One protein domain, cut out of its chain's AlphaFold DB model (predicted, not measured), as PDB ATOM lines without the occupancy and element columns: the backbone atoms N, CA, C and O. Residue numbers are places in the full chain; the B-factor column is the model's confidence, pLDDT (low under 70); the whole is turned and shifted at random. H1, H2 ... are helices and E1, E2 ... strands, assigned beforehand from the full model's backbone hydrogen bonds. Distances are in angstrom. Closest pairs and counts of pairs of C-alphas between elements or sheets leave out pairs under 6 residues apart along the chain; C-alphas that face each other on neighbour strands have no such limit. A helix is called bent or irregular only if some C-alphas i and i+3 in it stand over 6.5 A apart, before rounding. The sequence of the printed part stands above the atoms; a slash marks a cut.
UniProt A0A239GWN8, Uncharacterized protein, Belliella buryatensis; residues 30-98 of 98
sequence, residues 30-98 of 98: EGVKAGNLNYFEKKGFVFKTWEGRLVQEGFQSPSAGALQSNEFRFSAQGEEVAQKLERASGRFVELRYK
ATOM      1  N   GLU A  30      55.139 181.853  87.427       88.06
ATOM      2  CA  GLU A  30      55.920 181.434  86.269       88.06
ATOM      3  C   GLU A  30      56.980 180.427  86.706       88.06
ATOM      4  O   GLU A  30      57.512 180.509  87.817       88.06
ATOM      5  N   GLY A  31      57.308 179.471  85.847       90.75
ATOM      6  CA  GLY A  31      58.302 178.460  86.183       90.75
ATOM      7  C   GLY A  31      58.537 177.455  85.074       90.75
ATOM      8  O   GLY A  31      58.002 177.577  83.973       90.75
ATOM      9  N   VAL A  32      59.353 176.450  85.377       90.69
ATOM     10  CA  VAL A  32      59.686 175.362  84.461       90.69
ATOM     11  C   VAL A  32      59.345 174.031  85.117       90.69
ATOM     12  O   VAL A  32      59.650 173.810  86.289       90.69
ATOM     13  N   LYS A  33      58.690 173.146  84.369       91.25
ATOM     14  CA  LYS A  33      58.364 171.785  84.792       91.25
ATOM     15  C   LYS A  33      58.817 170.794  83.740       91.25
ATOM     16  O   LYS A  33      58.409 170.885  82.586       91.25
ATOM     17  N   ALA A  34      59.623 169.834  84.169       90.44
ATOM     18  CA  ALA A  34      60.052 168.715  83.349       90.44
ATOM     19  C   ALA A  34      59.304 167.437  83.750       90.44
ATOM     20  O   ALA A  34      58.933 167.267  84.917       90.44
ATOM     21  N   GLY A  35      59.041 166.570  82.778       91.19
ATOM     22  CA  GLY A  35      58.365 165.293  82.984       91.19
ATOM     23  C   GLY A  35      58.021 164.596  81.671       91.19
ATOM     24  O   GLY A  35      58.204 165.148  80.586       91.19
ATOM     25  N   ASN A  36      57.491 163.380  81.767       92.94
ATOM     26  CA  ASN A  36      57.036 162.624  80.603       92.94
ATOM     27  C   ASN A  36      55.656 163.114  80.153       92.94
ATOM     28  O   ASN A  36      54.722 163.173  80.955       92.94
ATOM     29  N   LEU A  37      55.516 163.468  78.873       93.69
ATOM     30  CA  LEU A  37      54.245 163.898  78.297       93.69
ATOM     31  C   LEU A  37      53.326 162.689  78.100       93.69
ATOM     32  O   LEU A  37      53.502 161.915  77.165       93.69
ATOM     33  N   ASN A  38      52.348 162.532  78.992       91.94
ATOM     34  CA  ASN A  38      51.432 161.392  79.000       91.94
ATOM     35  C   ASN A  38      50.370 161.514  77.899       91.94
ATOM     36  O   ASN A  38      50.211 160.623  77.072       91.94
ATOM     37  N   TYR A  39      49.675 162.649  77.858       92.25
ATOM     38  CA  TYR A  39      48.773 162.973  76.759       92.25
ATOM     39  C   TYR A  39      48.815 164.460  76.446       92.25
ATOM     40  O   TYR A  39      49.100 165.294  77.313       92.25
ATOM     41  N   PHE A  40      48.472 164.769  75.203       94.25
ATOM     42  CA  PHE A  40      48.256 166.113  74.707       94.25
ATOM     43  C   PHE A  40      47.123 166.061  73.681       94.25
ATOM     44  O   PHE A  40      47.230 165.359  72.679       94.25
ATOM     45  N   GLU A  41      46.009 166.728  73.969       93.00
ATOM     46  CA  GLU A  41      44.776 166.605  73.188       93.00
ATOM     47  C   GLU A  41      44.046 167.943  73.055       93.00
ATOM     48  O   GLU A  41      44.097 168.803  73.939       93.00
ATOM     49  N   LYS A  42      43.322 168.112  71.945       92.50
ATOM     50  CA  LYS A  42      42.468 169.278  71.713       92.50
ATOM     51  C   LYS A  42      41.052 168.996  72.203       92.50
ATOM     52  O   LYS A  42      40.308 168.271  71.542       92.50
ATOM     53  N   LYS A  43      40.646 169.598  73.322       90.00
ATOM     54  CA  LYS A  43      39.329 169.359  73.936       90.00
ATOM     55  C   LYS A  43      38.647 170.633  74.422       90.00
ATOM     56  O   LYS A  43      39.279 171.664  74.597       90.00
ATOM     57  N   GLY A  44      37.331 170.562  74.599       87.88
ATOM     58  CA  GLY A  44      36.500 171.667  75.083       87.88
ATOM     59  C   GLY A  44      35.087 171.624  74.502       87.88
ATOM     60  O   GLY A  44      34.894 171.155  73.381       87.88
ATOM     61  N   PHE A  45      34.100 172.091  75.276       80.00
ATOM     62  CA  PHE A  45      32.679 172.057  74.894       80.00
ATOM     63  C   PHE A  45      32.257 173.237  74.009       80.00
ATOM     64  O   PHE A  45      31.502 173.047  73.064       80.00
ATOM     65  N   VAL A  46      32.745 174.447  74.306       81.94
ATOM     66  CA  VAL A  46      32.409 175.682  73.563       81.94
ATOM     67  C   VAL A  46      33.640 176.239  72.850       81.94
ATOM     68  O   VAL A  46      33.602 176.500  71.654       81.94
ATOM     69  N   PHE A  47      34.765 176.339  73.563       83.94
ATOM     70  CA  PHE A  47      36.066 176.698  72.999       83.94
ATOM     71  C   PHE A  47      37.009 175.512  73.147       83.94
ATOM     72  O   PHE A  47      37.174 174.990  74.249       83.94
ATOM     73  N   LYS A  48      37.603 175.069  72.036       86.56
ATOM     74  CA  LYS A  48      38.593 173.991  72.055       86.56
ATOM     75  C   LYS A  48      39.952 174.549  72.463       86.56
ATOM     76  O   LYS A  48      40.485 175.410  71.765       86.56
ATOM     77  N   THR A  49      40.522 174.013  73.532       91.12
ATOM     78  CA  THR A  49      41.868 174.322  74.014       91.12
ATOM     79  C   THR A  49      42.769 173.101  73.878       91.12
ATOM     80  O   THR A  49      42.306 171.962  73.773       91.12
ATOM     81  N   TRP A  50      44.071 173.351  73.803       93.69
ATOM     82  CA  TRP A  50      45.077 172.301  73.818       93.69
ATOM     83  C   TRP A  50      45.452 172.012  75.260       93.69
ATOM     84  O   TRP A  50      45.969 172.891  75.943       93.69
ATOM     85  N   GLU A  51      45.196 170.795  75.718       93.50
ATOM     86  CA  GLU A  51      45.399 170.391  77.104       93.50
ATOM     87  C   GLU A  51      46.389 169.233  77.172       93.50
ATOM     88  O   GLU A  51      46.260 168.245  76.446       93.50
ATOM     89  N   GLY A  52      47.353 169.333  78.079       93.88
ATOM     90  CA  GLY A  52      48.384 168.330  78.287       93.88
ATOM     91  C   GLY A  52      48.519 167.884  79.734       93.88
ATOM     92  O   GLY A  52      48.083 168.558  80.675       93.88
ATOM     93  N   ARG A  53      49.147 166.721  79.914       93.25
ATOM     94  CA  ARG A  53      49.558 166.214  81.227       93.25
ATOM     95  C   ARG A  53      51.003 165.741  81.187       93.25
ATOM     96  O   ARG A  53      51.322 164.801  80.465       93.25
ATOM     97  N   LEU A  54      51.846 166.356  82.012       92.31
ATOM     98  CA  LEU A  54      53.155 165.824  82.363       92.31
ATOM     99  C   LEU A  54      53.043 164.932  83.594       92.31
ATOM    100  O   LEU A  54      52.406 165.291  84.584       92.31
ATOM    101  N   VAL A  55      53.705 163.788  83.525       89.75
ATOM    102  CA  VAL A  55      53.941 162.895  84.652       89.75
ATOM    103  C   VAL A  55      55.374 163.153  85.097       89.75
ATOM    104  O   VAL A  55      56.330 162.834  84.391       89.75
ATOM    105  N   GLN A  56      55.506 163.844  86.223       85.56
ATOM    106  CA  GLN A  56      56.787 164.166  86.827       85.56
ATOM    107  C   GLN A  56      57.178 163.015  87.745       85.56
ATOM    108  O   GLN A  56      56.384 162.553  88.573       85.56
ATOM    109  N   GLU A  57      58.412 162.553  87.609       74.31
ATOM    110  CA  GLU A  57      58.978 161.585  88.538       74.31
ATOM    111  C   GLU A  57      59.120 162.288  89.895       74.31
ATOM    112  O   GLU A  57      59.910 163.214  90.072       74.31
ATOM    113  N   GLY A  58      58.214 161.945  90.810       64.50
ATOM    114  CA  GLY A  58      58.071 162.559  92.123       64.50
ATOM    115  C   GLY A  58      58.741 161.695  93.179       64.50
ATOM    116  O   GLY A  58      58.571 160.478  93.188       64.50
ATOM    117  N   PHE A  59      59.525 162.355  94.030       58.34
ATOM    118  CA  PHE A  59      60.361 161.794  95.087       58.34
ATOM    119  C   PHE A  59      59.644 160.758  95.965       58.34
ATOM    120  O   PHE A  59      58.449 160.870  96.232       58.34
ATOM    121  N   GLN A  60      60.423 159.772  96.426       50.84
ATOM    122  CA  GLN A  60      60.033 158.716  97.364       50.84
ATOM    123  C   GLN A  60      59.077 159.250  98.440       50.84
ATOM    124  O   GLN A  60      59.439 160.143  99.210       50.84
ATOM    125  N   SER A  61      57.865 158.693  98.508       50.97
ATOM    126  CA  SER A  61      57.004 158.912  99.666       50.97
ATOM    127  C   SER A  61      57.747 158.436 100.925       50.97
ATOM    128  O   SER A  61      58.357 157.362 100.885       50.97
ATOM    129  N   PRO A  62      57.694 159.170 102.053       56.94
ATOM    130  CA  PRO A  62      58.250 158.701 103.323       56.94
ATOM    131  C   PRO A  62      57.635 157.369 103.789       56.94
ATOM    132  O   PRO A  62      58.195 156.681 104.638       56.94
ATOM    133  N   SER A  63      56.483 156.990 103.230       60.84
ATOM    134  CA  SER A  63      55.860 155.681 103.388       60.84
ATOM    135  C   SER A  63      56.311 154.703 102.295       60.84
ATOM    136  O   SER A  63      56.054 154.896 101.104       60.84
ATOM    137  N   ALA A  64      56.956 153.612 102.719       53.91
ATOM    138  CA  ALA A  64      57.341 152.502 101.854       53.91
ATOM    139  C   ALA A  64      56.116 151.955 101.093       53.91
ATOM    140  O   ALA A  64      55.186 151.431 101.702       53.91
ATOM    141  N   GLY A  65      56.116 152.092  99.762       56.56
ATOM    142  CA  GLY A  65      55.112 151.494  98.873       56.56
ATOM    143  C   GLY A  65      54.265 152.469  98.048       56.56
ATOM    144  O   GLY A  65      53.581 152.021  97.134       56.56
ATOM    145  N   ALA A  66      54.334 153.782  98.293       56.16
ATOM    146  CA  ALA A  66      53.638 154.777  97.472       56.16
ATOM    147  C   ALA A  66      54.636 155.570  96.610       56.16
ATOM    148  O   ALA A  66      55.173 156.590  97.033       56.16
ATOM    149  N   LEU A  67      54.896 155.120  95.380       56.53
ATOM    150  CA  LEU A  67      55.493 155.990  94.362       56.53
ATOM    151  C   LEU A  67      54.432 157.021  93.957       56.53
ATOM    152  O   LEU A  67      53.581 156.745  93.113       56.53
ATOM    153  N   GLN A  68      54.432 158.195  94.590       57.28
ATOM    154  CA  GLN A  68      53.553 159.286  94.184       57.28
ATOM    155  C   GLN A  68      54.227 160.070  93.056       57.28
ATOM    156  O   GLN A  68      55.061 160.944  93.285       57.28
ATOM    157  N   SER A  69      53.861 159.759  91.815       66.38
ATOM    158  CA  SER A  69      54.246 160.592  90.680       66.38
ATOM    159  C   SER A  69      53.419 161.880  90.687       66.38
ATOM    160  O   SER A  69      52.193 161.845  90.807       66.38
ATOM    161  N   ASN A  70      54.092 163.027  90.588       81.50
ATOM    162  CA  ASN A  70      53.421 164.320  90.538       81.50
ATOM    163  C   ASN A  70      52.877 164.561  89.129       81.50
ATOM    164  O   ASN A  70      53.626 164.560  88.154       81.50
ATOM    165  N   GLU A  71      51.574 164.802  89.009       86.88
ATOM    166  CA  GLU A  71      50.968 165.181  87.734       86.88
ATOM    167  C   GLU A  71      50.952 166.702  87.578       86.88
ATOM    168  O   GLU A  71      50.438 167.429  88.429       86.88
ATOM    169  N   PHE A  72      51.431 167.193  86.439       90.12
ATOM    170  CA  PHE A  72      51.256 168.580  86.038       90.12
ATOM    171  C   PHE A  72      50.330 168.671  84.829       90.12
ATOM    172  O   PHE A  72      50.647 168.199  83.740       90.12
ATOM    173  N   ARG A  73      49.166 169.288  85.032       91.94
ATOM    174  CA  ARG A  73      48.182 169.555  83.978       91.94
ATOM    175  C   ARG A  73      48.350 170.983  83.504       91.94
ATOM    176  O   ARG A  73      48.447 171.887  84.331       91.94
ATOM    177  N   PHE A  74      48.376 171.165  82.196       92.44
ATOM    178  CA  PHE A  74      48.634 172.460  81.589       92.44
ATOM    179  C   PHE A  74      47.818 172.638  80.316       92.44
ATOM    180  O   PHE A  74      47.435 171.663  79.668       92.44
ATOM    181  N   SER A  75      47.624 173.895  79.944       91.44
ATOM    182  CA  SER A  75      46.990 174.294  78.695       91.44
ATOM    183  C   SER A  75      48.039 174.988  77.825       91.44
ATOM    184  O   SER A  75      48.824 175.792  78.328       91.44
ATOM    185  N   ALA A  76      48.093 174.672  76.534       91.94
ATOM    186  CA  ALA A  76      49.032 175.281  75.596       91.94
ATOM    187  C   ALA A  76      48.337 176.356  74.754       91.94
ATOM    188  O   ALA A  76      47.257 176.141  74.199       91.94
ATOM    189  N   GLN A  77      48.989 177.510  74.621       87.81
ATOM    190  CA  GLN A  77      48.540 178.591  73.754       87.81
ATOM    191  C   GLN A  77      49.425 178.657  72.505       87.81
ATOM    192  O   GLN A  77      50.650 178.694  72.605       87.81
ATOM    193  N   GLY A  78      48.793 178.719  71.333       88.88
ATOM    194  CA  GLY A  78      49.474 178.833  70.043       88.88
ATOM    195  C   GLY A  78      49.617 177.502  69.305       88.88
ATOM    196  O   GLY A  78      49.870 176.451  69.891       88.88
ATOM    197  N   GLU A  79      49.439 177.557  67.987       88.50
ATOM    198  CA  GLU A  79      49.420 176.369  67.130       88.50
ATOM    199  C   GLU A  79      50.810 175.744  66.956       88.50
ATOM    200  O   GLU A  79      50.940 174.525  66.960       88.50
ATOM    201  N   GLU A  80      51.866 176.559  66.910       91.88
ATOM    202  CA  GLU A  80      53.243 176.069  66.800       91.88
ATOM    203  C   GLU A  80      53.664 175.240  68.026       91.88
ATOM    204  O   GLU A  80      54.240 174.159  67.890       91.88
ATOM    205  N   VAL A  81      53.351 175.728  69.233       91.50
ATOM    206  CA  VAL A  81      53.635 175.012  70.486       91.50
ATOM    207  C   VAL A  81      52.830 173.720  70.537       91.50
ATOM    208  O   VAL A  81      53.385 172.673  70.863       91.50
ATOM    209  N   ALA A  82      51.551 173.772  70.154       92.94
ATOM    210  CA  ALA A  82      50.708 172.588  70.105       92.94
ATOM    211  C   ALA A  82      51.276 171.514  69.167       92.94
ATOM    212  O   ALA A  82      51.468 170.384  69.599       92.94
ATOM    213  N   GLN A  83      51.661 171.872  67.940       93.00
ATOM    214  CA  GLN A  83      52.243 170.919  66.989       93.00
ATOM    215  C   GLN A  83      53.561 170.310  67.491       93.00
ATOM    216  O   GLN A  83      53.829 169.125  67.270       93.00
ATOM    217  N   LYS A  84      54.401 171.098  68.177       93.50
ATOM    218  CA  LYS A  84      55.633 170.592  68.804       93.50
ATOM    219  C   LYS A  84      55.319 169.576  69.905       93.50
ATOM    220  O   LYS A  84      55.970 168.535  69.958       93.50
ATOM    221  N   LEU A  85      54.321 169.853  70.744       93.38
ATOM    222  CA  LEU A  85      53.919 168.974  71.845       93.38
ATOM    223  C   LEU A  85      53.197 167.713  71.369       93.38
ATOM    224  O   LEU A  85      53.485 166.638  71.882       93.38
ATOM    225  N   GLU A  86      52.345 167.802  70.347       92.38
ATOM    226  CA  GLU A  86      51.724 166.632  69.713       92.38
ATOM    227  C   GLU A  86      52.785 165.647  69.212       92.38
ATOM    228  O   GLU A  86      52.720 164.450  69.493       92.38
ATOM    229  N   ARG A  87      53.820 166.151  68.526       92.50
ATOM    230  CA  ARG A  87      54.943 165.329  68.039       92.50
ATOM    231  C   ARG A  87      55.844 164.808  69.159       92.50
ATOM    232  O   ARG A  87      56.567 163.833  68.954       92.50
ATOM    233  N   ALA A  88      55.827 165.460  70.317       91.94
ATOM    234  CA  ALA A  88      56.578 165.064  71.502       91.94
ATOM    235  C   ALA A  88      55.768 164.167  72.457       91.94
ATOM    236  O   ALA A  88      56.248 163.867  73.548       91.94
ATOM    237  N   SER A  89      54.566 163.727  72.068       88.94
ATOM    238  CA  SER A  89      53.747 162.814  72.872       88.94
ATOM    239  C   SER A  89      54.526 161.548  73.250       88.94
ATOM    240  O   SER A  89      55.232 160.969  72.420       88.94
ATOM    241  N   GLY A  90      54.446 161.144  74.519       89.00
ATOM    242  CA  GLY A  90      55.200 160.021  75.078       89.00
ATOM    243  C   GLY A  90      56.685 160.297  75.338       89.00
ATOM    244  O   GLY A  90      57.386 159.397  75.794       89.00
ATOM    245  N   ARG A  91      57.191 161.509  75.063       92.56
ATOM    246  CA  ARG A  91      58.588 161.888  75.327       92.56
ATOM    247  C   ARG A  91      58.719 162.690  76.616       92.56
ATOM    248  O   ARG A  91      57.777 163.343  77.067       92.56
ATOM    249  N   PHE A  92      59.925 162.680  77.173       92.81
ATOM    250  CA  PHE A  92      60.310 163.606  78.227       92.81
ATOM    251  C   PHE A  92      60.431 165.020  77.651       92.81
ATOM    252  O   PHE A  92      61.133 165.231  76.659       92.81
ATOM    253  N   VAL A  93      59.736 165.981  78.255       93.69
ATOM    254  CA  VAL A  93      59.736 167.383  77.829       93.69
ATOM    255  C   VAL A  93      59.886 168.305  79.027       93.69
ATOM    256  O   VAL A  93      59.454 167.998  80.138       93.69
ATOM    257  N   GLU A  94      60.472 169.467  78.774       93.44
ATOM    258  CA  GLU A  94      60.573 170.558  79.731       93.44
ATOM    259  C   GLU A  94      59.708 171.724  79.248       93.44
ATOM    260  O   GLU A  94      59.862 172.205  78.124       93.44
ATOM    261  N   LEU A  95      58.763 172.152  80.084       93.00
ATOM    262  CA  LEU A  95      57.794 173.191  79.758       93.00
ATOM    263  C   LEU A  95      57.971 174.386  80.677       93.00
ATOM    264  O   LEU A  95      57.873 174.262  81.899       93.00
ATOM    265  N   ARG A  96      58.147 175.562  80.078       91.69
ATOM    266  CA  ARG A  96      58.017 176.834  80.781       91.69
ATOM    267  C   ARG A  96      56.554 177.271  80.776       91.69
ATOM    268  O   ARG A  96      55.943 177.336  79.713       91.69
ATOM    269  N   TYR A  97      56.010 177.571  81.949       90.31
ATOM    270  CA  TYR A  97      54.630 178.016  82.135       90.31
ATOM    271  C   TYR A  97      54.577 179.384  82.821       90.31
ATOM    272  O   TYR A  97      55.548 179.808  83.455       90.31
ATOM    273  N   LYS A  98      53.436 180.052  82.658       86.88
ATOM    274  CA  LYS A  98      53.025 181.305  83.293       86.88
ATOM    275  C   LYS A  98      51.531 181.227  83.588       86.88
ATOM    276  O   LYS A  98      50.850 180.522  82.809       86.88
TER     277      LYS A  98
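This is residues 30 to 98 of the 98 residues of an uncharacterized protein of Belliella buryatensis (UniProt A0A239GWN8). A strongly twisted sheet of four strands is built round a long, sharply bent first strand, E1, which pairs near its beginning with the last strand, E4, and farther along with E2 of the E1, E2, E3 meander; one short helix, H1, packs on one face of this sheet. The long link of residues 57 to 69 reaches out at one end of the longest axis, and the turn between E1 and E2, with Val 46, lies at the other end. The printed part has 69 residues, with four named strands and one named helix in the order E1, E2, E3, H1, E4; the sheet runs E3, E2, E1, E4, all antiparallel, and the class is mixed, helices and strands. It is only just loose, close to compact, with a radius of gyration of the C-alphas of 13.6 A, and its outline is elongated, 43 by 24 by 24 A.

E1, residues 31 to 43, bends by 101 degrees at residue 36. Its pairing is staggered: residues 36 to 43 pair with E2, residues 49 to 56, where N 41 and O 51 are within hydrogen-bond range at 2.9 A. E1 and E2 form a hairpin, and E2 forms another with E3, residues 70 to 76, where N 54 and O 72 are 2.8 A apart. E1, E2 and E3 make a meander, each strand the antiparallel neighbour of the one before. Residues 31 to 36 of E1 pair with E4, residues 92 to 97, where N 33 and O 95 are 2.8 A apart. E3 and E4 are the edge strands. H1, residues 79 to 87, is on the sheet at a height of 8.4 A. It lies over E3 and runs along the strands, at 26 degrees to E3 on the local plane; E2 and E1 are only just not under it, with 2 of its 9 C-alphas falling on each. The closest C-alphas of H1 and E1 are those of Glu 86 and Phe 40, 6.1 A apart. In H1 every O i to N i+4 pair is within hydrogen-bond range.

E1 begins at C-alpha 31, (58.302, 178.460, 86.183), and spans 24.3 A from first to last C-alpha. E2 spans 22.1 A and E3 19.0 A. H1 spans 12.4 A from C-alpha 79, (49.420, 176.369, 67.130). E4 spans 16.0 A and ends at C-alpha 97, (54.630, 178.016, 82.135).

The two C-alphas farthest apart, those of Val 46 and Ala 64, are 44.3 A apart. The C-alphas of Glu 30 and Lys 98, the chain's last residue, are 4.2 A apart. The printed part has no cut. The link from E2 to E3 is long, with 13 residues; the other links are tight. The mean pLDDT of the printed part is 84.6, and residues 58 to 69 are under 70.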